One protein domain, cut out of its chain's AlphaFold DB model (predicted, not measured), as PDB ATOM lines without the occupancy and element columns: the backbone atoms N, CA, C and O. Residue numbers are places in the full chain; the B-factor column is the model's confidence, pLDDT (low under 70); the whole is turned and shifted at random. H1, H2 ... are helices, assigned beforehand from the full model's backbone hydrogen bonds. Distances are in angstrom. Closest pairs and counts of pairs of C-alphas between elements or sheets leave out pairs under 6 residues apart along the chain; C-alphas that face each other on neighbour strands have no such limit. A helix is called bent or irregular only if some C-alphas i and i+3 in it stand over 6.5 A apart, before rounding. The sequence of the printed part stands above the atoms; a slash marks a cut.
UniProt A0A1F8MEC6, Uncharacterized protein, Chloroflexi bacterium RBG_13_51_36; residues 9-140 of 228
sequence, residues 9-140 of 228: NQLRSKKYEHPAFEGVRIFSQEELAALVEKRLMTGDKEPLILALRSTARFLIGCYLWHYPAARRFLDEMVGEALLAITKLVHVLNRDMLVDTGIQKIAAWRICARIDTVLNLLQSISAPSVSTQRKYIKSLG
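This is residues 9 to 140 of the 228 residues of an uncharacterized protein of Chloroflexi bacterium RBG_13_51_36 (UniProt A0A1F8MEC6). The core is a helical hairpin of H2 and H3 with H4 crossing it and touching both, while H1 caps one end of this three-helix core and H5 sticks out on its own with residues 130 to 140. A stretch of 20 residues with no named element, 9 to 28, leads in to H1. The printed part has 132 residues with five named helices, H1 to H5 in order along the chain, and no named strand; the class is all helix. It is compact, with a radius of gyration of the C-alphas of 15.2 A, and spans 45 by 32 by 27 A.

H3, residues 68 to 91, is the longest helix. H4, residues 102 to 121, touches it at a steep tilt of 46 degrees, opposite ways, closest at the C-alphas of Ala 81 and Ile 110, 4.9 A apart. H2, residues 46 to 66, touches H3 at a shallow tilt of 26 degrees, opposite ways, a hairpin; the closest C-alphas, of Ala 56 and Ala 81, are 5.8 A apart. H2 with residues 52 to 59 touches H4 with residues 103 to 111, at a steep tilt of 51 degrees, the same way, closest at the C-alphas of Thr 55 and Ala 107, 6.5 A apart. H2 and H4 are the hubs, touching three helices each. H1, residues 29 to 42, forms a hairpin with H2 at a steep tilt of 42 degrees; it touches residues 47 to 51 of H2, and the C-alphas of Leu 35 and Leu 48 are the closest, at 5.7 A. H1 is about perpendicular to H4, at 90 degrees, and touches its residues 102 to 103; the C-alphas of Leu 32 and Ile 102 are closest, at 7.5 A. H1 and H3 are only just apart, with a closest distance of 8.4 A. H5, residues 129 to 139, touches no helix. Every O i to N i+4 pair is within hydrogen-bond range in H1, H4 and H5, against 15 of 17 in H2 and 15 of 20 in H3.

H3 is 33.0 A from first to last C-alpha and irregular, with C-alphas 72 and 75 at 8.2 A and a kink of 69 degrees near residue 75. H2 is 30.5 A long with a kink of 26 degrees near residue 55; it is neither bent nor irregular, but only just: C-alphas 51 and 54 are 6.1 A apart. H4 is 28.3 A long, H1 19.8 A and H5 15.4 A. C-alpha 29, where H1 begins, is at (-42.708, -3.652, 43.905), and C-alpha 139, where H5 ends, is at (-35.617, -13.246, 65.517).

The two C-alphas farthest apart, of Met 41 and Ile 124, are 45.4 A apart. The printed part has no cut. The links H1 to H2 and H2 to H3 are tight, those from H3 to H4 and H4 to H5 short, and no link is long. The mean pLDDT of the printed part is 75.7; residues 9 to 17, 65 to 70 and 120 to 140 of the model are under 70.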
ATOM      1  N   ASN A   9     -28.345 -11.933  52.845       40.38
ATOM      2  CA  ASN A   9     -29.176 -13.130  53.029       40.38
ATOM      3  C   ASN A   9     -29.683 -13.713  51.696       40.38
ATOM      4  O   ASN A   9     -29.754 -14.928  51.547       40.38
ATOM      5  N   GLN A  10     -29.935 -12.867  50.692       37.28
ATOM      6  CA  GLN A  10     -30.316 -13.284  49.332       37.28
ATOM      7  C   GLN A  10     -29.130 -13.874  48.550       37.28
ATOM      8  O   GLN A  10     -29.313 -14.658  47.625       37.28
ATOM      9  N   LEU A  11     -27.897 -13.522  48.930       41.00
ATOM     10  CA  LEU A  11     -26.680 -14.131  48.386       41.00
ATOM     11  C   LEU A  11     -26.405 -15.535  48.956       41.00
ATOM     12  O   LEU A  11     -25.685 -16.302  48.321       41.00
ATOM     13  N   ARG A  12     -26.978 -15.898  50.114       42.56
ATOM     14  CA  ARG A  12     -26.811 -17.231  50.728       42.56
ATOM     15  C   ARG A  12     -27.760 -18.286  50.148       42.56
ATOM     16  O   ARG A  12     -27.353 -19.432  50.001       42.56
ATOM     17  N   SER A  13     -28.961 -17.902  49.708       42.81
ATOM     18  CA  SER A  13     -29.922 -18.793  49.025       42.81
ATOM     19  C   SER A  13     -29.624 -19.020  47.531       42.81
ATOM     20  O   SER A  13     -30.335 -19.756  46.851       42.81
ATOM     21  N   LYS A  14     -28.554 -18.409  47.002       41.22
ATOM     22  CA  LYS A  14     -28.236 -18.323  45.566       41.22
ATOM     23  C   LYS A  14     -27.804 -19.640  44.895       41.22
ATOM     24  O   LYS A  14     -27.569 -19.628  43.694       41.22
ATOM     25  N   LYS A  15     -27.686 -20.753  45.626       51.81
ATOM     26  CA  LYS A  15     -27.170 -22.044  45.116       51.81
ATOM     27  C   LYS A  15     -28.254 -23.094  44.837       51.81
ATOM     28  O   LYS A  15     -27.989 -24.285  44.946       51.81
ATOM     29  N   TYR A  16     -29.478 -22.669  44.538       65.12
ATOM     30  CA  TYR A  16     -30.545 -23.585  44.147       65.12
ATOM     31  C   TYR A  16     -30.924 -23.375  42.676       65.12
ATOM     32  O   TYR A  16     -31.337 -22.278  42.267       65.12
ATOM     33  N   GLU A  17     -30.751 -24.447  41.907       66.44
ATOM     34  CA  GLU A  17     -31.078 -24.566  40.492       66.44
ATOM     35  C   GLU A  17     -32.153 -25.638  40.343       66.44
ATOM     36  O   GLU A  17     -32.000 -26.760  40.817       66.44
ATOM     37  N   HIS A  18     -33.266 -25.261  39.724       78.38
ATOM     38  CA  HIS A  18     -34.348 -26.170  39.377       78.38
ATOM     39  C   HIS A  18     -34.971 -25.688  38.068       78.38
ATOM     40  O   HIS A  18     -35.191 -24.476  37.948       78.38
ATOM     41  N   PRO A  19     -35.295 -26.584  37.114       84.06
ATOM     42  CA  PRO A  19     -35.758 -26.202  35.775       84.06
ATOM     43  C   PRO A  19     -36.950 -25.235  35.795       84.06
ATOM     44  O   PRO A  19     -36.984 -24.242  35.075       84.06
ATOM     45  N   ALA A  20     -37.894 -25.441  36.722       82.12
ATOM     46  CA  ALA A  20     -39.059 -24.564  36.886       82.12
ATOM     47  C   ALA A  20     -38.729 -23.097  37.255       82.12
ATOM     48  O   ALA A  20     -39.585 -22.218  37.114       82.12
ATOM     49  N   PHE A  21     -37.510 -22.821  37.728       82.62
ATOM     50  CA  PHE A  21     -37.041 -21.484  38.102       82.62
ATOM     51  C   PHE A  21     -35.881 -20.972  37.241       82.62
ATOM     52  O   PHE A  21     -35.259 -19.954  37.578       82.62
ATOM     53  N   GLU A  22     -35.602 -21.631  36.120       79.25
ATOM     54  CA  GLU A  22     -34.641 -21.146  35.138       79.25
ATOM     55  C   GLU A  22     -35.129 -19.829  34.503       79.25
ATOM     56  O   GLU A  22     -36.331 -19.591  34.325       79.25
ATOM     57  N   GLY A  23     -34.195 -18.903  34.258       74.69
ATOM     58  CA  GLY A  23     -34.492 -17.583  33.686       74.69
ATOM     59  C   GLY A  23     -35.336 -16.651  34.571       74.69
ATOM     60  O   GLY A  23     -35.788 -15.606  34.109       74.69
ATOM     61  N   VAL A  24     -35.583 -16.997  35.841       82.50
ATOM     62  CA  VAL A  24     -36.381 -16.162  36.752       82.50
ATOM     63  C   VAL A  24     -35.681 -14.835  37.056       82.50
ATOM     64  O   VAL A  24     -34.590 -14.808  37.628       82.50
ATOM     65  N   ARG A  25     -36.368 -13.732  36.747       79.81
ATOM     66  CA  ARG A  25     -35.981 -12.361  37.100       79.81
ATOM     67  C   ARG A  25     -36.687 -11.912  38.381       79.81
ATOM     68  O   ARG A  25     -37.846 -12.246  38.606       79.81
ATOM     69  N   ILE A  26     -35.985 -11.142  39.211       79.38
ATOM     70  CA  ILE A  26     -36.565 -10.467  40.379       79.38
ATOM     71  C   ILE A  26     -37.189  -9.153  39.910       79.38
ATOM     72  O   ILE A  26     -36.533  -8.382  39.209       79.38
ATOM     73  N   PHE A  27     -38.435  -8.921  40.312       78.19
ATOM     74  CA  PHE A  27     -39.188  -7.713  39.996       78.19
ATOM     75  C   PHE A  27     -39.246  -6.784  41.211       78.19
ATOM     76  O   PHE A  27     -39.315  -7.256  42.353       78.19
ATOM     77  N   SER A  28     -39.211  -5.474  40.972       80.00
ATOM     78  CA  SER A  28     -39.478  -4.473  42.006       80.00
ATOM     79  C   SER A  28     -40.965  -4.462  42.390       80.00
ATOM     80  O   SER A  28     -41.812  -5.030  41.696       80.00
ATOM     81  N   GLN A  29     -41.305  -3.802  43.500       79.81
ATOM     82  CA  GLN A  29     -42.708  -3.652  43.905       79.81
ATOM     83  C   GLN A  29     -43.528  -2.869  42.872       79.81
ATOM     84  O   GLN A  29     -44.667  -3.232  42.602       79.81
ATOM     85  N   GLU A  30     -42.933  -1.846  42.260       83.94
ATOM     86  CA  GLU A  30     -43.554  -1.032  41.209       83.94
ATOM     87  C   GLU A  30     -43.808  -1.858  39.941       83.94
ATOM     88  O   GLU A  30     -44.902  -1.818  39.379       83.94
ATOM     89  N   GLU A  31     -42.828  -2.669  39.523       85.81
ATOM     90  CA  GLU A  31     -42.977  -3.565  38.371       85.81
ATOM     91  C   GLU A  31     -44.069  -4.618  38.627       85.81
ATOM     92  O   GLU A  31     -44.882  -4.900  37.746       85.81
ATOM     93  N   LEU A  32     -44.136  -5.174  39.844       87.44
ATOM     94  CA  LEU A  32     -45.202  -6.103  40.227       87.44
ATOM     95  C   LEU A  32     -46.575  -5.423  40.256       87.44
ATOM     96  O   LEU A  32     -47.541  -6.021  39.788       87.44
ATOM     97  N   ALA A  33     -46.674  -4.191  40.759       88.94
ATOM     98  CA  ALA A  33     -47.924  -3.433  40.762       88.94
ATOM     99  C   ALA A  33     -48.439  -3.184  39.333       88.94
ATOM    100  O   ALA A  33     -49.621  -3.391  39.062       88.94
ATOM    101  N   ALA A  34     -47.550  -2.849  38.392       91.06
ATOM    102  CA  ALA A  34     -47.913  -2.695  36.982       91.06
ATOM    103  C   ALA A  34     -48.438  -4.006  36.363       91.06
ATOM    104  O   ALA A  34     -49.417  -3.999  35.615       91.06
ATOM    105  N   LEU A  35     -47.826  -5.147  36.700       92.31
ATOM    106  CA  LEU A  35     -48.295  -6.464  36.251       92.31
ATOM    107  C   LEU A  35     -49.639  -6.855  36.877       92.31
ATOM    108  O   LEU A  35     -50.458  -7.493  36.216       92.31
ATOM    109  N   VAL A  36     -49.879  -6.463  38.129       93.00
ATOM    110  CA  VAL A  36     -51.166  -6.652  38.806       93.00
ATOM    111  C   VAL A  36     -52.269  -5.859  38.115       93.00
ATOM    112  O   VAL A  36     -53.295  -6.448  37.773       93.00
ATOM    113  N   GLU A  37     -52.053  -4.568  37.851       91.81
ATOM    114  CA  GLU A  37     -53.034  -3.748  37.132       91.81
ATOM    115  C   GLU A  37     -53.288  -4.288  35.727       91.81
ATOM    116  O   GLU A  37     -54.444  -4.451  35.333       91.81
ATOM    117  N   LYS A  38     -52.232  -4.678  34.999       91.44
ATOM    118  CA  LYS A  38     -52.383  -5.310  33.684       91.44
ATOM    119  C   LYS A  38     -53.259  -6.560  33.774       91.44
ATOM    120  O   LYS A  38     -54.221  -6.670  33.020       91.44
ATOM    121  N   ARG A  39     -52.989  -7.462  34.723       93.75
ATOM    122  CA  ARG A  39     -53.795  -8.676  34.928       93.75
ATOM    123  C   ARG A  39     -55.247  -8.350  35.286       93.75
ATOM    124  O   ARG A  39     -56.143  -9.071  34.862       93.75
ATOM    125  N   LEU A  40     -55.498  -7.306  36.077       92.25
ATOM    126  CA  LEU A  40     -56.856  -6.887  36.446       92.25
ATOM    127  C   LEU A  40     -57.625  -6.276  35.267       92.25
ATOM    128  O   LEU A  40     -58.837  -6.452  35.196       92.25
ATOM    129  N   MET A  41     -56.939  -5.598  34.344       91.38
ATOM    130  CA  MET A  41     -57.553  -4.990  33.160       91.38
ATOM    131  C   MET A  41     -57.756  -5.980  32.010       91.38
ATOM    132  O   MET A  41     -58.817  -5.991  31.392       91.38
ATOM    133  N   THR A  42     -56.745  -6.792  31.692       91.75
ATOM    134  CA  THR A  42     -56.755  -7.660  30.501       91.75
ATOM    135  C   THR A  42     -57.150  -9.101  30.806       91.75
ATOM    136  O   THR A  42     -57.399  -9.872  29.883       91.75
ATOM    137  N   GLY A  43     -57.158  -9.499  32.081       90.06
ATOM    138  CA  GLY A  43     -57.340 -10.892  32.492       90.06
ATOM    139  C   GLY A  43     -56.136 -11.795  32.204       90.06
ATOM    140  O   GLY A  43     -56.189 -12.981  32.533       90.06
ATOM    141  N   ASP A  44     -55.055 -11.259  31.629       91.75
ATOM    142  CA  ASP A  44     -53.841 -12.011  31.312       91.75
ATOM    143  C   ASP A  44     -53.070 -12.356  32.594       91.75
ATOM    144  O   ASP A  44     -52.587 -11.487  33.324       91.75
ATOM    145  N   LYS A  45     -52.992 -13.654  32.890       92.56
ATOM    146  CA  LYS A  45     -52.446 -14.193  34.144       92.56
ATOM    147  C   LYS A  45     -50.964 -14.518  34.031       92.56
ATOM    148  O   LYS A  45     -50.256 -14.484  35.040       92.56
ATOM    149  N   GLU A  46     -50.505 -14.853  32.832       92.75
ATOM    150  CA  GLU A  46     -49.194 -15.456  32.610       92.75
ATOM    151  C   GLU A  46     -48.038 -14.545  33.062       92.75
ATOM    152  O   GLU A  46     -47.215 -15.007  33.860       92.75
ATOM    153  N   PRO A  47     -47.996 -13.244  32.707       91.88
ATOM    154  CA  PRO A  47     -46.904 -12.364  33.122       91.88
ATOM    155  C   PRO A  47     -46.762 -12.252  34.643       91.88
ATOM    156  O   PRO A  47     -45.648 -12.234  35.170       91.88
ATOM    157  N   LEU A  48     -47.886 -12.212  35.365       92.25
ATOM    158  CA  LEU A  48     -47.882 -12.099  36.821       92.25
ATOM    159  C   LEU A  48     -47.462 -13.417  37.487       92.25
ATOM    160  O   LEU A  48     -46.696 -13.394  38.451       92.25
ATOM    161  N   ILE A  49     -47.899 -14.564  36.955       92.88
ATOM    162  CA  ILE A  49     -47.452 -15.888  37.424       92.88
ATOM    163  C   ILE A  49     -45.935 -16.018  37.252       92.88
ATOM    164  O   ILE A  49     -45.235 -16.363  38.209       92.88
ATOM    165  N   LEU A  50     -45.416 -15.688  36.063       90.06
ATOM    166  CA  LEU A  50     -43.987 -15.754  35.756       90.06
ATOM    167  C   LEU A  50     -43.158 -14.842  36.669       90.06
ATOM    168  O   LEU A  50     -42.098 -15.261  37.148       90.06
ATOM    169  N   ALA A  51     -43.655 -13.640  36.967       88.00
ATOM    170  CA  ALA A  51     -42.994 -12.710  37.877       88.00
ATOM    171  C   ALA A  51     -42.944 -13.232  39.322       88.00
ATOM    172  O   ALA A  51     -41.897 -13.172  39.980       88.00
ATOM    173  N   LEU A  52     -44.043 -13.816  39.809       88.88
ATOM    174  CA  LEU A  52     -44.134 -14.354  41.169       88.88
ATOM    175  C   LEU A  52     -43.294 -15.626  41.385       88.88
ATOM    176  O   LEU A  52     -42.962 -15.930  42.534       88.88
ATOM    177  N   ARG A  53     -42.836 -16.315  40.324       88.56
ATOM    178  CA  ARG A  53     -41.868 -17.431  40.445       88.56
ATOM    179  C   ARG A  53     -40.593 -17.031  41.187       88.56
ATOM    180  O   ARG A  53     -40.001 -17.855  41.875       88.56
ATOM    181  N   SER A  54     -40.179 -15.765  41.089       82.19
ATOM    182  CA  SER A  54     -39.041 -15.229  41.851       82.19
ATOM    183  C   SER A  54     -39.249 -15.296  43.359       82.19
ATOM    184  O   SER A  54     -38.315 -15.614  44.097       82.19
ATOM    185  N   THR A  55     -40.486 -15.089  43.807       82.69
ATOM    186  CA  THR A  55     -40.866 -15.197  45.217       82.69
ATOM    187  C   THR A  55     -40.843 -16.659  45.660       82.69
ATOM    188  O   THR A  55     -40.245 -16.961  46.689       82.69
ATOM    189  N   ALA A  56     -41.387 -17.579  44.854       86.69
ATOM    190  CA  ALA A  56     -41.301 -19.017  45.131       86.69
ATOM    191  C   ALA A  56     -39.849 -19.510  45.207       86.69
ATOM    192  O   ALA A  56     -39.472 -20.148  46.187       86.69
ATOM    193  N   ARG A  57     -39.009 -19.153  44.224       84.69
ATOM    194  CA  ARG A  57     -37.585 -19.515  44.202       84.69
ATOM    195  C   ARG A  57     -36.863 -19.028  45.457       84.69
ATOM    196  O   ARG A  57     -36.089 -19.777  46.047       84.69
ATOM    197  N   PHE A  58     -37.107 -17.779  45.855       80.69
ATOM    198  CA  PHE A  58     -36.516 -17.207  47.059       80.69
ATOM    199  C   PHE A  58     -36.939 -17.979  48.315       80.69
ATOM    200  O   PHE A  58     -36.074 -18.392  49.084       80.69
ATOM    201  N   LEU A  59     -38.243 -18.213  48.492       79.50
ATOM    202  CA  LEU A  59     -38.781 -18.883  49.676       79.50
ATOM    203  C   LEU A  59     -38.317 -20.334  49.772       79.50
ATOM    204  O   LEU A  59     -37.807 -20.725  50.816       79.50
ATOM    205  N   ILE A  60     -38.396 -21.103  48.685       82.69
ATOM    206  CA  ILE A  60     -37.872 -22.476  48.643       82.69
ATOM    207  C   ILE A  60     -36.373 -22.474  48.951       82.69
ATOM    208  O   ILE A  60     -35.917 -23.262  49.770       82.69
ATOM    209  N   GLY A  61     -35.607 -21.536  48.383       70.12
ATOM    210  CA  GLY A  61     -34.195 -21.365  48.723       70.12
ATOM    211  C   GLY A  61     -33.964 -21.127  50.220       70.12
ATOM    212  O   GLY A  61     -33.015 -21.670  50.783       70.12
ATOM    213  N   CYS A  62     -34.843 -20.373  50.886       70.00
ATOM    214  CA  CYS A  62     -34.822 -20.220  52.340       70.00
ATOM    215  C   CYS A  62     -35.145 -21.538  53.061       70.00
ATOM    216  O   CYS A  62     -34.396 -21.903  53.967       70.00
ATOM    217  N   TYR A  63     -36.178 -22.281  52.645       73.06
ATOM    218  CA  TYR A  63     -36.485 -23.594  53.228       73.06
ATOM    219  C   TYR A  63     -35.306 -24.563  53.088       73.06
ATOM    220  O   TYR A  63     -34.915 -25.182  54.064       73.06
ATOM    221  N   LEU A  64     -34.666 -24.656  51.921       71.88
ATOM    222  CA  LEU A  64     -33.538 -25.573  51.702       71.88
ATOM    223  C   LEU A  64     -32.255 -25.158  52.428       71.88
ATOM    224  O   LEU A  64     -31.427 -26.013  52.765       71.88
ATOM    225  N   TRP A  65     -32.060 -23.851  52.615       64.31
ATOM    226  CA  TRP A  65     -30.922 -23.314  53.354       64.31
ATOM    227  C   TRP A  65     -31.059 -23.588  54.851       64.31
ATOM    228  O   TRP A  65     -30.106 -24.046  55.478       64.31
ATOM    229  N   HIS A  66     -32.238 -23.324  55.414       57.75
ATOM    230  CA  HIS A  66     -32.489 -23.476  56.845       57.75
ATOM    231  C   HIS A  66     -32.885 -24.911  57.240       57.75
ATOM    232  O   HIS A  66     -32.607 -25.316  58.365       57.75
ATOM    233  N   TYR A  67     -33.444 -25.699  56.313       60.38
ATOM    234  CA  TYR A  67     -33.926 -27.071  56.528       60.38
ATOM    235  C   TYR A  67     -33.371 -28.021  55.460       60.38
ATOM    236  O   TYR A  67     -34.065 -28.383  54.507       60.38
ATOM    237  N   PRO A  68     -32.122 -28.498  55.604       62.69
ATOM    238  CA  PRO A  68     -31.538 -29.440  54.652       62.69
ATOM    239  C   PRO A  68     -32.373 -30.716  54.463       62.69
ATOM    240  O   PRO A  68     -32.412 -31.255  53.362       62.69
ATOM    241  N   ALA A  69     -33.095 -31.161  55.499       59.03
ATOM    242  CA  ALA A  69     -34.004 -32.306  55.426       59.03
ATOM    243  C   ALA A  69     -35.196 -32.091  54.473       59.03
ATOM    244  O   ALA A  69     -35.768 -33.070  54.000       59.03
ATOM    245  N   ALA A  70     -35.553 -30.842  54.150       68.31
ATOM    246  CA  ALA A  70     -36.589 -30.522  53.168       68.31
ATOM    247  C   ALA A  70     -36.118 -30.731  51.717       68.31
ATOM    248  O   ALA A  70     -36.948 -30.784  50.817       68.31
ATOM    249  N   ARG A  71     -34.809 -30.914  51.469       73.25
ATOM    250  CA  ARG A  71     -34.270 -31.193  50.120       73.25
ATOM    251  C   ARG A  71     -34.858 -32.448  49.482       73.25
ATOM    252  O   ARG A  71     -34.922 -32.512  48.264       73.25
ATOM    253  N   ARG A  72     -35.289 -33.424  50.286       73.00
ATOM    254  CA  ARG A  72     -35.954 -34.638  49.788       73.00
ATOM    255  C   ARG A  72     -37.368 -34.389  49.259       73.00
ATOM    256  O   ARG A  72     -37.881 -35.246  48.563       73.00
ATOM    257  N   PHE A  73     -37.969 -33.249  49.603       81.25
ATOM    258  CA  PHE A  73     -39.321 -32.848  49.195       81.25
ATOM    259  C   PHE A  73     -39.293 -31.659  48.234       81.25
ATOM    260  O   PHE A  73     -40.139 -30.762  48.275       81.25
ATOM    261  N   LEU A  74     -38.211 -31.560  47.469       83.06
ATOM    262  CA  LEU A  74     -37.938 -30.401  46.647       83.06
ATOM    263  C   LEU A  74     -39.030 -30.181  45.604       83.06
ATOM    264  O   LEU A  74     -39.561 -29.075  45.491       83.06
ATOM    265  N   ASP A  75     -39.365 -31.238  44.876       87.62
ATOM    266  CA  ASP A  75     -40.309 -31.181  43.768       87.62
ATOM    267  C   ASP A  75     -41.725 -30.895  44.280       87.62
ATOM    268  O   ASP A  75     -42.468 -30.121  43.672       87.62
ATOM    269  N   GLU A  76     -42.072 -31.411  45.458       88.88
ATOM    270  CA  GLU A  76     -43.340 -31.149  46.132       88.88
ATOM    271  C   GLU A  76     -43.439 -29.691  46.578       88.88
ATOM    272  O   GLU A  76     -44.458 -29.039  46.338       88.88
ATOM    273  N   MET A  77     -42.367 -29.130  47.149       88.25
ATOM    274  CA  MET A  77     -42.324 -27.703  47.481       88.25
ATOM    275  C   MET A  77     -42.452 -26.822  46.236       88.25
ATOM    276  O   MET A  77     -43.149 -25.804  46.275       88.25
ATOM    277  N   VAL A  78     -41.801 -27.193  45.129       91.81
ATOM    278  CA  VAL A  78     -41.912 -26.470  43.853       91.81
ATOM    279  C   VAL A  78     -43.340 -26.533  43.320       91.81
ATOM    280  O   VAL A  78     -43.912 -25.487  42.995       91.81
ATOM    281  N   GLY A  79     -43.921 -27.731  43.260       93.56
ATOM    282  CA  GLY A  79     -45.286 -27.950  42.789       93.56
ATOM    283  C   GLY A  79     -46.297 -27.148  43.602       93.56
ATOM    284  O   GLY A  79     -47.112 -26.413  43.038       93.56
ATOM    285  N   GLU A  80     -46.189 -27.194  44.927       93.81
ATOM    286  CA  GLU A  80     -47.079 -26.465  45.829       93.81
ATOM    287  C   GLU A  80     -46.902 -24.948  45.749       93.81
ATOM    288  O   GLU A  80     -47.891 -24.207  45.747       93.81
ATOM    289  N   ALA A  81     -45.670 -24.459  45.602       92.44
ATOM    290  CA  ALA A  81     -45.418 -23.035  45.419       92.44
ATOM    291  C   ALA A  81     -46.022 -22.505  44.106       92.44
ATOM    292  O   ALA A  81     -46.675 -21.456  44.099       92.44
ATOM    293  N   LEU A  82     -45.846 -23.228  42.996       95.25
ATOM    294  CA  LEU A  82     -46.409 -22.844  41.696       95.25
ATOM    295  C   LEU A  82     -47.937 -22.945  41.679       95.25
ATOM    296  O   LEU A  82     -48.610 -22.076  41.109       95.25
ATOM    297  N   LEU A  83     -48.496 -23.950  42.354       95.44
ATOM    298  CA  LEU A  83     -49.937 -24.091  42.523       95.44
ATOM    299  C   LEU A  83     -50.513 -22.935  43.350       95.44
ATOM    300  O   LEU A  83     -51.544 -22.369  42.978       95.44
ATOM    301  N   ALA A  84     -49.839 -22.547  44.437       92.88
ATOM    302  CA  ALA A  84     -50.232 -21.413  45.269       92.88
ATOM    303  C   ALA A  84     -50.250 -20.100  44.471       92.88
ATOM    304  O   ALA A  84     -51.224 -19.347  44.553       92.88
ATOM    305  N   ILE A  85     -49.213 -19.853  43.662       94.44
ATOM    306  CA  ILE A  85     -49.132 -18.680  42.778       94.44
ATOM    307  C   ILE A  85     -50.277 -18.693  41.768       94.44
ATOM    308  O   ILE A  85     -50.999 -17.704  41.643       94.44
ATOM    309  N   THR A  86     -50.472 -19.809  41.067       95.44
ATOM    310  CA  THR A  86     -51.501 -19.926  40.026       95.44
ATOM    311  C   THR A  86     -52.897 -19.701  40.605       95.44
ATOM    312  O   THR A  86     -53.679 -18.927  40.049       95.44
ATOM    313  N   LYS A  87     -53.197 -20.306  41.762       95.19
ATOM    314  CA  LYS A  87     -54.470 -20.103  42.469       95.19
ATOM    315  C   LYS A  87     -54.655 -18.646  42.881       95.19
ATOM    316  O   LYS A  87     -55.716 -18.089  42.619       95.19
ATOM    317  N   LEU A  88     -53.628 -18.021  43.464       93.44
ATOM    318  CA  LEU A  88     -53.671 -16.610  43.849       93.44
ATOM    319  C   LEU A  88     -53.971 -15.715  42.645       93.44
ATOM    320  O   LEU A  88     -54.905 -14.922  42.696       93.44
ATOM    321  N   VAL A  89     -53.228 -15.863  41.546       93.81
ATOM    322  CA  VAL A  89     -53.433 -15.048  40.340       93.81
ATOM    323  C   VAL A  89     -54.787 -15.335  39.689       93.81
ATOM    324  O   VAL A  89     -55.339 -14.465  39.021       93.81
ATOM    325  N   HIS A  90     -55.377 -16.514  39.888       92.81
ATOM    326  CA  HIS A  90     -56.721 -16.797  39.394       92.81
ATOM    327  C   HIS A  90     -57.796 -16.030  40.171       92.81
ATOM    328  O   HIS A  90     -58.676 -15.445  39.548       92.81
ATOM    329  N   VAL A  91     -57.694 -15.984  41.501       92.12
ATOM    330  CA  VAL A  91     -58.715 -15.380  42.380       92.12
ATOM    331  C   VAL A  91     -58.434 -13.927  42.759       92.12
ATOM    332  O   VAL A  91     -59.228 -13.322  43.469       92.12
ATOM    333  N   LEU A  92     -57.306 -13.366  42.313       91.62
ATOM    334  CA  LEU A  92     -56.901 -12.009  42.662       91.62
ATOM    335  C   LEU A  92     -58.005 -10.996  42.311       91.62
ATOM    336  O   LEU A  92     -58.577 -11.034  41.219       91.62
ATOM    337  N   ASN A  93     -58.269 -10.069  43.221       89.31
ATOM    338  CA  ASN A  93     -59.166  -8.933  43.032       89.31
ATOM    339  C   ASN A  93     -58.542  -7.678  43.672       89.31
ATOM    340  O   ASN A  93     -57.493  -7.767  44.317       89.31
ATOM    341  N   ARG A  94     -59.148  -6.505  43.452       86.19
ATOM    342  CA  ARG A  94     -58.636  -5.233  43.991       86.19
ATOM    343  C   ARG A  94     -58.714  -5.172  45.516       86.19
ATOM    344  O   ARG A  94     -57.772  -4.698  46.139       86.19
ATOM    345  N   ASP A  95     -59.767  -5.728  46.105       85.69
ATOM    346  CA  ASP A  95     -60.000  -5.694  47.555       85.69
ATOM    347  C   ASP A  95     -58.900  -6.422  48.337       85.69
ATOM    348  O   ASP A  95     -58.484  -5.983  49.406       85.69
ATOM    349  N   MET A  96     -58.350  -7.501  47.771       83.31
ATOM    350  CA  MET A  96     -57.232  -8.235  48.365       83.31
ATOM    351  C   MET A  96     -55.945  -7.405  48.482       83.31
ATOM    352  O   MET A  96     -55.074  -7.778  49.263       83.31
ATOM    353  N   LEU A  97     -55.793  -6.330  47.704       81.50
ATOM    354  CA  LEU A  97     -54.546  -5.568  47.570       81.50
ATOM    355  C   LEU A  97     -54.506  -4.283  48.407       81.50
ATOM    356  O   LEU A  97     -53.449  -3.658  48.474       81.50
ATOM    357  N   VAL A  98     -55.623  -3.895  49.033       71.94
ATOM    358  CA  VAL A  98     -55.798  -2.586  49.690       71.94
ATOM    359  C   VAL A  98     -54.774  -2.359  50.806       71.94
ATOM    360  O   VAL A  98     -54.098  -1.335  50.819       71.94
ATOM    361  N   ASP A  99     -54.587  -3.347  51.682       70.25
ATOM    362  CA  ASP A  99     -53.694  -3.219  52.846       70.25
ATOM    363  C   ASP A  99     -52.357  -3.950  52.670       70.25
ATOM    364  O   ASP A  99     -51.437  -3.831  53.484       70.25
ATOM    365  N   THR A 100     -52.250  -4.799  51.645       74.50
ATOM    366  CA  THR A 100     -51.142  -5.746  51.512       74.50
ATOM    367  C   THR A 100     -50.746  -5.921  50.050       74.50
ATOM    368  O   THR A 100     -51.522  -6.398  49.230       74.50
ATOM    369  N   GLY A 101     -49.491  -5.605  49.719       79.81
ATOM    370  CA  GLY A 101     -48.969  -5.795  48.364       79.81
ATOM    371  C   GLY A 101     -48.956  -7.264  47.919       79.81
ATOM    372  O   GLY A 101     -48.735  -8.176  48.724       79.81
ATOM    373  N   ILE A 102     -49.113  -7.493  46.608       85.75
ATOM    374  CA  ILE A 102     -49.220  -8.833  45.997       85.75
ATOM    375  C   ILE A 102     -48.090  -9.781  46.406       85.75
ATOM    376  O   ILE A 102     -48.322 -10.963  46.644       85.75
ATOM    377  N   GLN A 103     -46.869  -9.261  46.544       81.19
ATOM    378  CA  GLN A 103     -45.697 -10.051  46.904       81.19
ATOM    379  C   GLN A 103     -45.828 -10.662  48.305       81.19
ATOM    380  O   GLN A 103     -45.461 -11.818  48.509       81.19
ATOM    381  N   LYS A 104     -46.389  -9.915  49.264       80.06
ATOM    382  CA  LYS A 104     -46.585 -10.380  50.643       80.06
ATOM    383  C   LYS A 104     -47.714 -11.411  50.723       80.06
ATOM    384  O   LYS A 104     -47.564 -12.416  51.415       80.06
ATOM    385  N   ILE A 105     -48.792 -11.216  49.961       83.88
ATOM    386  CA  ILE A 105     -49.881 -12.201  49.847       83.88
ATOM    387  C   ILE A 105     -49.364 -13.495  49.213       83.88
ATOM    388  O   ILE A 105     -49.604 -14.580  49.742       83.88
ATOM    389  N   ALA A 106     -48.620 -13.384  48.108       82.56
ATOM    390  CA  ALA A 106     -48.007 -14.521  47.433       82.56
ATOM    391  C   ALA A 106     -47.065 -15.276  48.369       82.56
ATOM    392  O   ALA A 106     -47.188 -16.491  48.494       82.56
ATOM    393  N   ALA A 107     -46.192 -14.562  49.082       79.50
ATOM    394  CA  ALA A 107     -45.277 -15.178  50.030       79.50
ATOM    395  C   ALA A 107     -46.019 -15.961  51.120       79.50
ATOM    396  O   ALA A 107     -45.700 -17.121  51.359       79.50
ATOM    397  N   TRP A 108     -47.054 -15.368  51.718       81.00
ATOM    398  CA  TRP A 108     -47.843 -16.042  52.746       81.00
ATOM    399  C   TRP A 108     -48.538 -17.306  52.221       81.00
ATOM    400  O   TRP A 108     -48.481 -18.353  52.866       81.00
ATOM    401  N   ARG A 109     -49.146 -17.240  51.031       84.06
ATOM    402  CA  ARG A 109     -49.825 -18.386  50.402       84.06
ATOM    403  C   ARG A 109     -48.850 -19.503  50.027       84.06
ATOM    404  O   ARG A 109     -49.180 -20.670  50.228       84.06
ATOM    405  N   ILE A 110     -47.677 -19.154  49.497       83.38
ATOM    406  CA  ILE A 110     -46.620 -20.111  49.145       83.38
ATOM    407  C   ILE A 110     -46.117 -20.817  50.405       83.38
ATOM    408  O   ILE A 110     -46.132 -22.045  50.438       83.38
ATOM    409  N   CYS A 111     -45.738 -20.065  51.447       81.25
ATOM    410  CA  CYS A 111     -45.278 -20.653  52.707       81.25
ATOM    411  C   CYS A 111     -46.341 -21.578  53.303       81.25
ATOM    412  O   CYS A 111     -46.039 -22.727  53.583       81.25
ATOM    413  N   ALA A 112     -47.603 -21.140  53.381       77.75
ATOM    414  CA  ALA A 112     -48.675 -21.963  53.941       77.75
ATOM    415  C   ALA A 112     -48.832 -23.317  53.222       77.75
ATOM    416  O   ALA A 112     -49.081 -24.334  53.869       77.75
ATOM    417  N   ARG A 113     -48.685 -23.354  51.890       84.94
ATOM    418  CA  ARG A 113     -48.768 -24.602  51.112       84.94
ATOM    419  C   ARG A 113     -47.525 -25.474  51.276       84.94
ATOM    420  O   ARG A 113     -47.680 -26.677  51.464       84.94
ATOM    421  N   ILE A 114     -46.334 -24.876  51.276       84.19
ATOM    422  CA  ILE A 114     -45.080 -25.587  51.559       84.19
ATOM    423  C   ILE A 114     -45.107 -26.184  52.972       84.19
ATOM    424  O   ILE A 114     -44.821 -27.361  53.140       84.19
ATOM    425  N   ASP A 115     -45.516 -25.419  53.980       78.38
ATOM    426  CA  ASP A 115     -45.615 -25.902  55.360       78.38
ATOM    427  C   ASP A 115     -46.616 -27.054  55.458       78.38
ATOM    428  O   ASP A 115     -46.330 -28.078  56.070       78.38
ATOM    429  N   THR A 116     -47.777 -26.926  54.804       79.12
ATOM    430  CA  THR A 116     -48.785 -27.994  54.777       79.12
ATOM    431  C   THR A 116     -48.223 -29.271  54.164       79.12
ATOM    432  O   THR A 116     -48.406 -30.340  54.738       79.12
ATOM    433  N   VAL A 117     -47.536 -29.183  53.020       80.81
ATOM    434  CA  VAL A 117     -47.012 -30.375  52.342       80.81
ATOM    435  C   VAL A 117     -45.839 -30.980  53.099       80.81
ATOM    436  O   VAL A 117     -45.776 -32.193  53.242       80.81
ATOM    437  N   LEU A 118     -44.952 -30.158  53.663       74.00
ATOM    438  CA  LEU A 118     -43.859 -30.649  54.491       74.00
ATOM    439  C   LEU A 118     -44.388 -31.326  55.755       74.00
ATOM    440  O   LEU A 118     -43.880 -32.380  56.103       74.00
ATOM    441  N   ASN A 119     -45.431 -30.792  56.389       70.06
ATOM    442  CA  ASN A 119     -46.070 -31.430  57.543       70.06
ATOM    443  C   ASN A 119     -46.809 -32.719  57.162       70.06
ATOM    444  O   ASN A 119     -46.800 -33.679  57.920       70.06
ATOM    445  N   LEU A 120     -47.446 -32.756  55.992       68.81
ATOM    446  CA  LEU A 120     -48.176 -33.936  55.526       68.81
ATOM    447  C   LEU A 120     -47.228 -35.067  55.107       68.81
ATOM    448  O   LEU A 120     -47.511 -36.235  55.352       68.81
ATOM    449  N   LEU A 121     -46.094 -34.721  54.495       68.44
ATOM    450  CA  LEU A 121     -45.063 -35.665  54.062       68.44
ATOM    451  C   LEU A 121     -44.062 -36.014  55.180       68.44
ATOM    452  O   LEU A 121     -43.241 -36.917  55.012       68.44
ATOM    453  N   GLN A 122     -44.115 -35.318  56.322       57.66
ATOM    454  CA  GLN A 122     -43.290 -35.591  57.498       57.66
ATOM    455  C   GLN A 122     -44.155 -35.932  58.710       57.66
ATOM    456  O   GLN A 122     -44.654 -35.054  59.404       57.66
ATOM    457  N   SER A 123     -44.206 -37.217  59.051       42.16
ATOM    458  CA  SER A 123     -44.730 -37.686  60.335       42.16
ATOM    459  C   SER A 123     -43.963 -37.159  61.560       42.16
ATOM    460  O   SER A 123     -44.453 -37.323  62.666       42.16
ATOM    461  N   ILE A 124     -42.792 -36.516  61.424       45.09
ATOM    462  CA  ILE A 124     -42.036 -35.907  62.533       45.09
ATOM    463  C   ILE A 124     -41.165 -34.772  61.959       45.09
ATOM    464  O   ILE A 124     -40.478 -35.019  60.971       45.09
ATOM    465  N   SER A 125     -41.130 -33.594  62.609       46.38
ATOM    466  CA  SER A 125     -40.092 -32.526  62.532       46.38
ATOM    467  C   SER A 125     -40.422 -31.112  61.998       46.38
ATOM    468  O   SER A 125     -39.506 -30.366  61.649       46.38
ATOM    469  N   ALA A 126     -41.671 -30.641  62.099       44.72
ATOM    470  CA  ALA A 126     -41.932 -29.194  62.173       44.72
ATOM    471  C   ALA A 126     -42.272 -28.764  63.616       44.72
ATOM    472  O   ALA A 126     -43.113 -29.403  64.251       44.72
ATOM    473  N   PRO A 127     -41.661 -27.691  64.165       46.72
ATOM    474  CA  PRO A 127     -42.124 -27.096  65.409       46.72
ATOM    475  C   PRO A 127     -43.544 -26.567  65.210       46.72
ATOM    476  O   PRO A 127     -43.906 -26.135  64.112       46.72
ATOM    477  N   SER A 128     -44.342 -26.587  66.274       47.53
ATOM    478  CA  SER A 128     -45.739 -26.161  66.227       47.53
ATOM    479  C   SER A 128     -45.888 -24.721  65.713       47.53
ATOM    480  O   SER A 128     -44.990 -23.878  65.822       47.53
ATOM    481  N   VAL A 129     -47.060 -24.414  65.154       48.31
ATOM    482  CA  VAL A 129     -47.382 -23.099  64.570       48.31
ATOM    483  C   VAL A 129     -47.169 -21.953  65.573       48.31
ATOM    484  O   VAL A 129     -46.750 -20.857  65.188       48.31
ATOM    485  N   SER A 130     -47.407 -22.191  66.866       44.94
ATOM    486  CA  SER A 130     -47.173 -21.224  67.946       44.94
ATOM    487  C   SER A 130     -45.684 -20.938  68.150       44.94
ATOM    488  O   SER A 130     -45.274 -19.774  68.193       44.94
ATOM    489  N   THR A 131     -44.854 -21.980  68.167       45.69
ATOM    490  CA  THR A 131     -43.395 -21.881  68.257       45.69
ATOM    491  C   THR A 131     -42.817 -21.124  67.060       45.69
ATOM    492  O   THR A 131     -42.020 -20.200  67.235       45.69
ATOM    493  N   GLN A 132     -43.292 -21.411  65.847       48.50
ATOM    494  CA  GLN A 132     -42.871 -20.690  64.642       48.50
ATOM    495  C   GLN A 132     -43.222 -19.194  64.709       48.50
ATOM    496  O   GLN A 132     -42.374 -18.345  64.431       48.50
ATOM    497  N   ARG A 133     -44.438 -18.842  65.149       52.56
ATOM    498  CA  ARG A 133     -44.873 -17.438  65.300       52.56
ATOM    499  C   ARG A 133     -44.088 -16.683  66.374       52.56
ATOM    500  O   ARG A 133     -43.751 -15.515  66.158       52.56
ATOM    501  N   LYS A 134     -43.775 -17.330  67.502       48.84
ATOM    502  CA  LYS A 134     -42.969 -16.747  68.589       48.84
ATOM    503  C   LYS A 134     -41.555 -16.401  68.109       48.84
ATOM    504  O   LYS A 134     -41.069 -15.313  68.408       48.84
ATOM    505  N   TYR A 135     -40.939 -17.265  67.300       48.78
ATOM    506  CA  TYR A 135     -39.592 -17.036  66.758       48.78
ATOM    507  C   TYR A 135     -39.544 -16.069  65.569       48.78
ATOM    508  O   TYR A 135     -38.613 -15.271  65.472       48.78
ATOM    509  N   ILE A 136     -40.579 -16.036  64.722       51.53
ATOM    510  CA  ILE A 136     -40.734 -14.996  63.689       51.53
ATOM    511  C   ILE A 136     -40.805 -13.604  64.332       51.53
ATOM    512  O   ILE A 136     -40.179 -12.668  63.833       51.53
ATOM    513  N   LYS A 137     -41.522 -13.469  65.457       50.34
ATOM    514  CA  LYS A 137     -41.618 -12.202  66.200       50.34
ATOM    515  C   LYS A 137     -40.302 -11.775  66.857       50.34
ATOM    516  O   LYS A 137     -40.043 -10.578  66.911       50.34
ATOM    517  N   SER A 138     -39.495 -12.706  67.370       46.72
ATOM    518  CA  SER A 138     -38.296 -12.379  68.162       46.72
ATOM    519  C   SER A 138     -36.991 -12.319  67.362       46.72
ATOM    520  O   SER A 138     -36.093 -11.568  67.731       46.72
ATOM    521  N   LEU A 139     -36.869 -13.088  66.276       43.88
ATOM    522  CA  LEU A 139     -35.617 -13.246  65.517       43.88
ATOM    523  C   LEU A 139     -35.768 -12.913  64.023       43.88
ATOM    524  O   LEU A 139     -34.782 -12.913  63.288       43.88
ATOM    525  N   GLY A 140     -36.989 -12.616  63.561       41.31
ATOM    526  CA  GLY A 140     -37.287 -12.235  62.176       41.31
ATOM    527  C   GLY A 140     -37.256 -13.381  61.157       41.31
ATOM    528  O   GLY A 140     -37.501 -13.138  59.979       41.31
TER     529      GLY A 140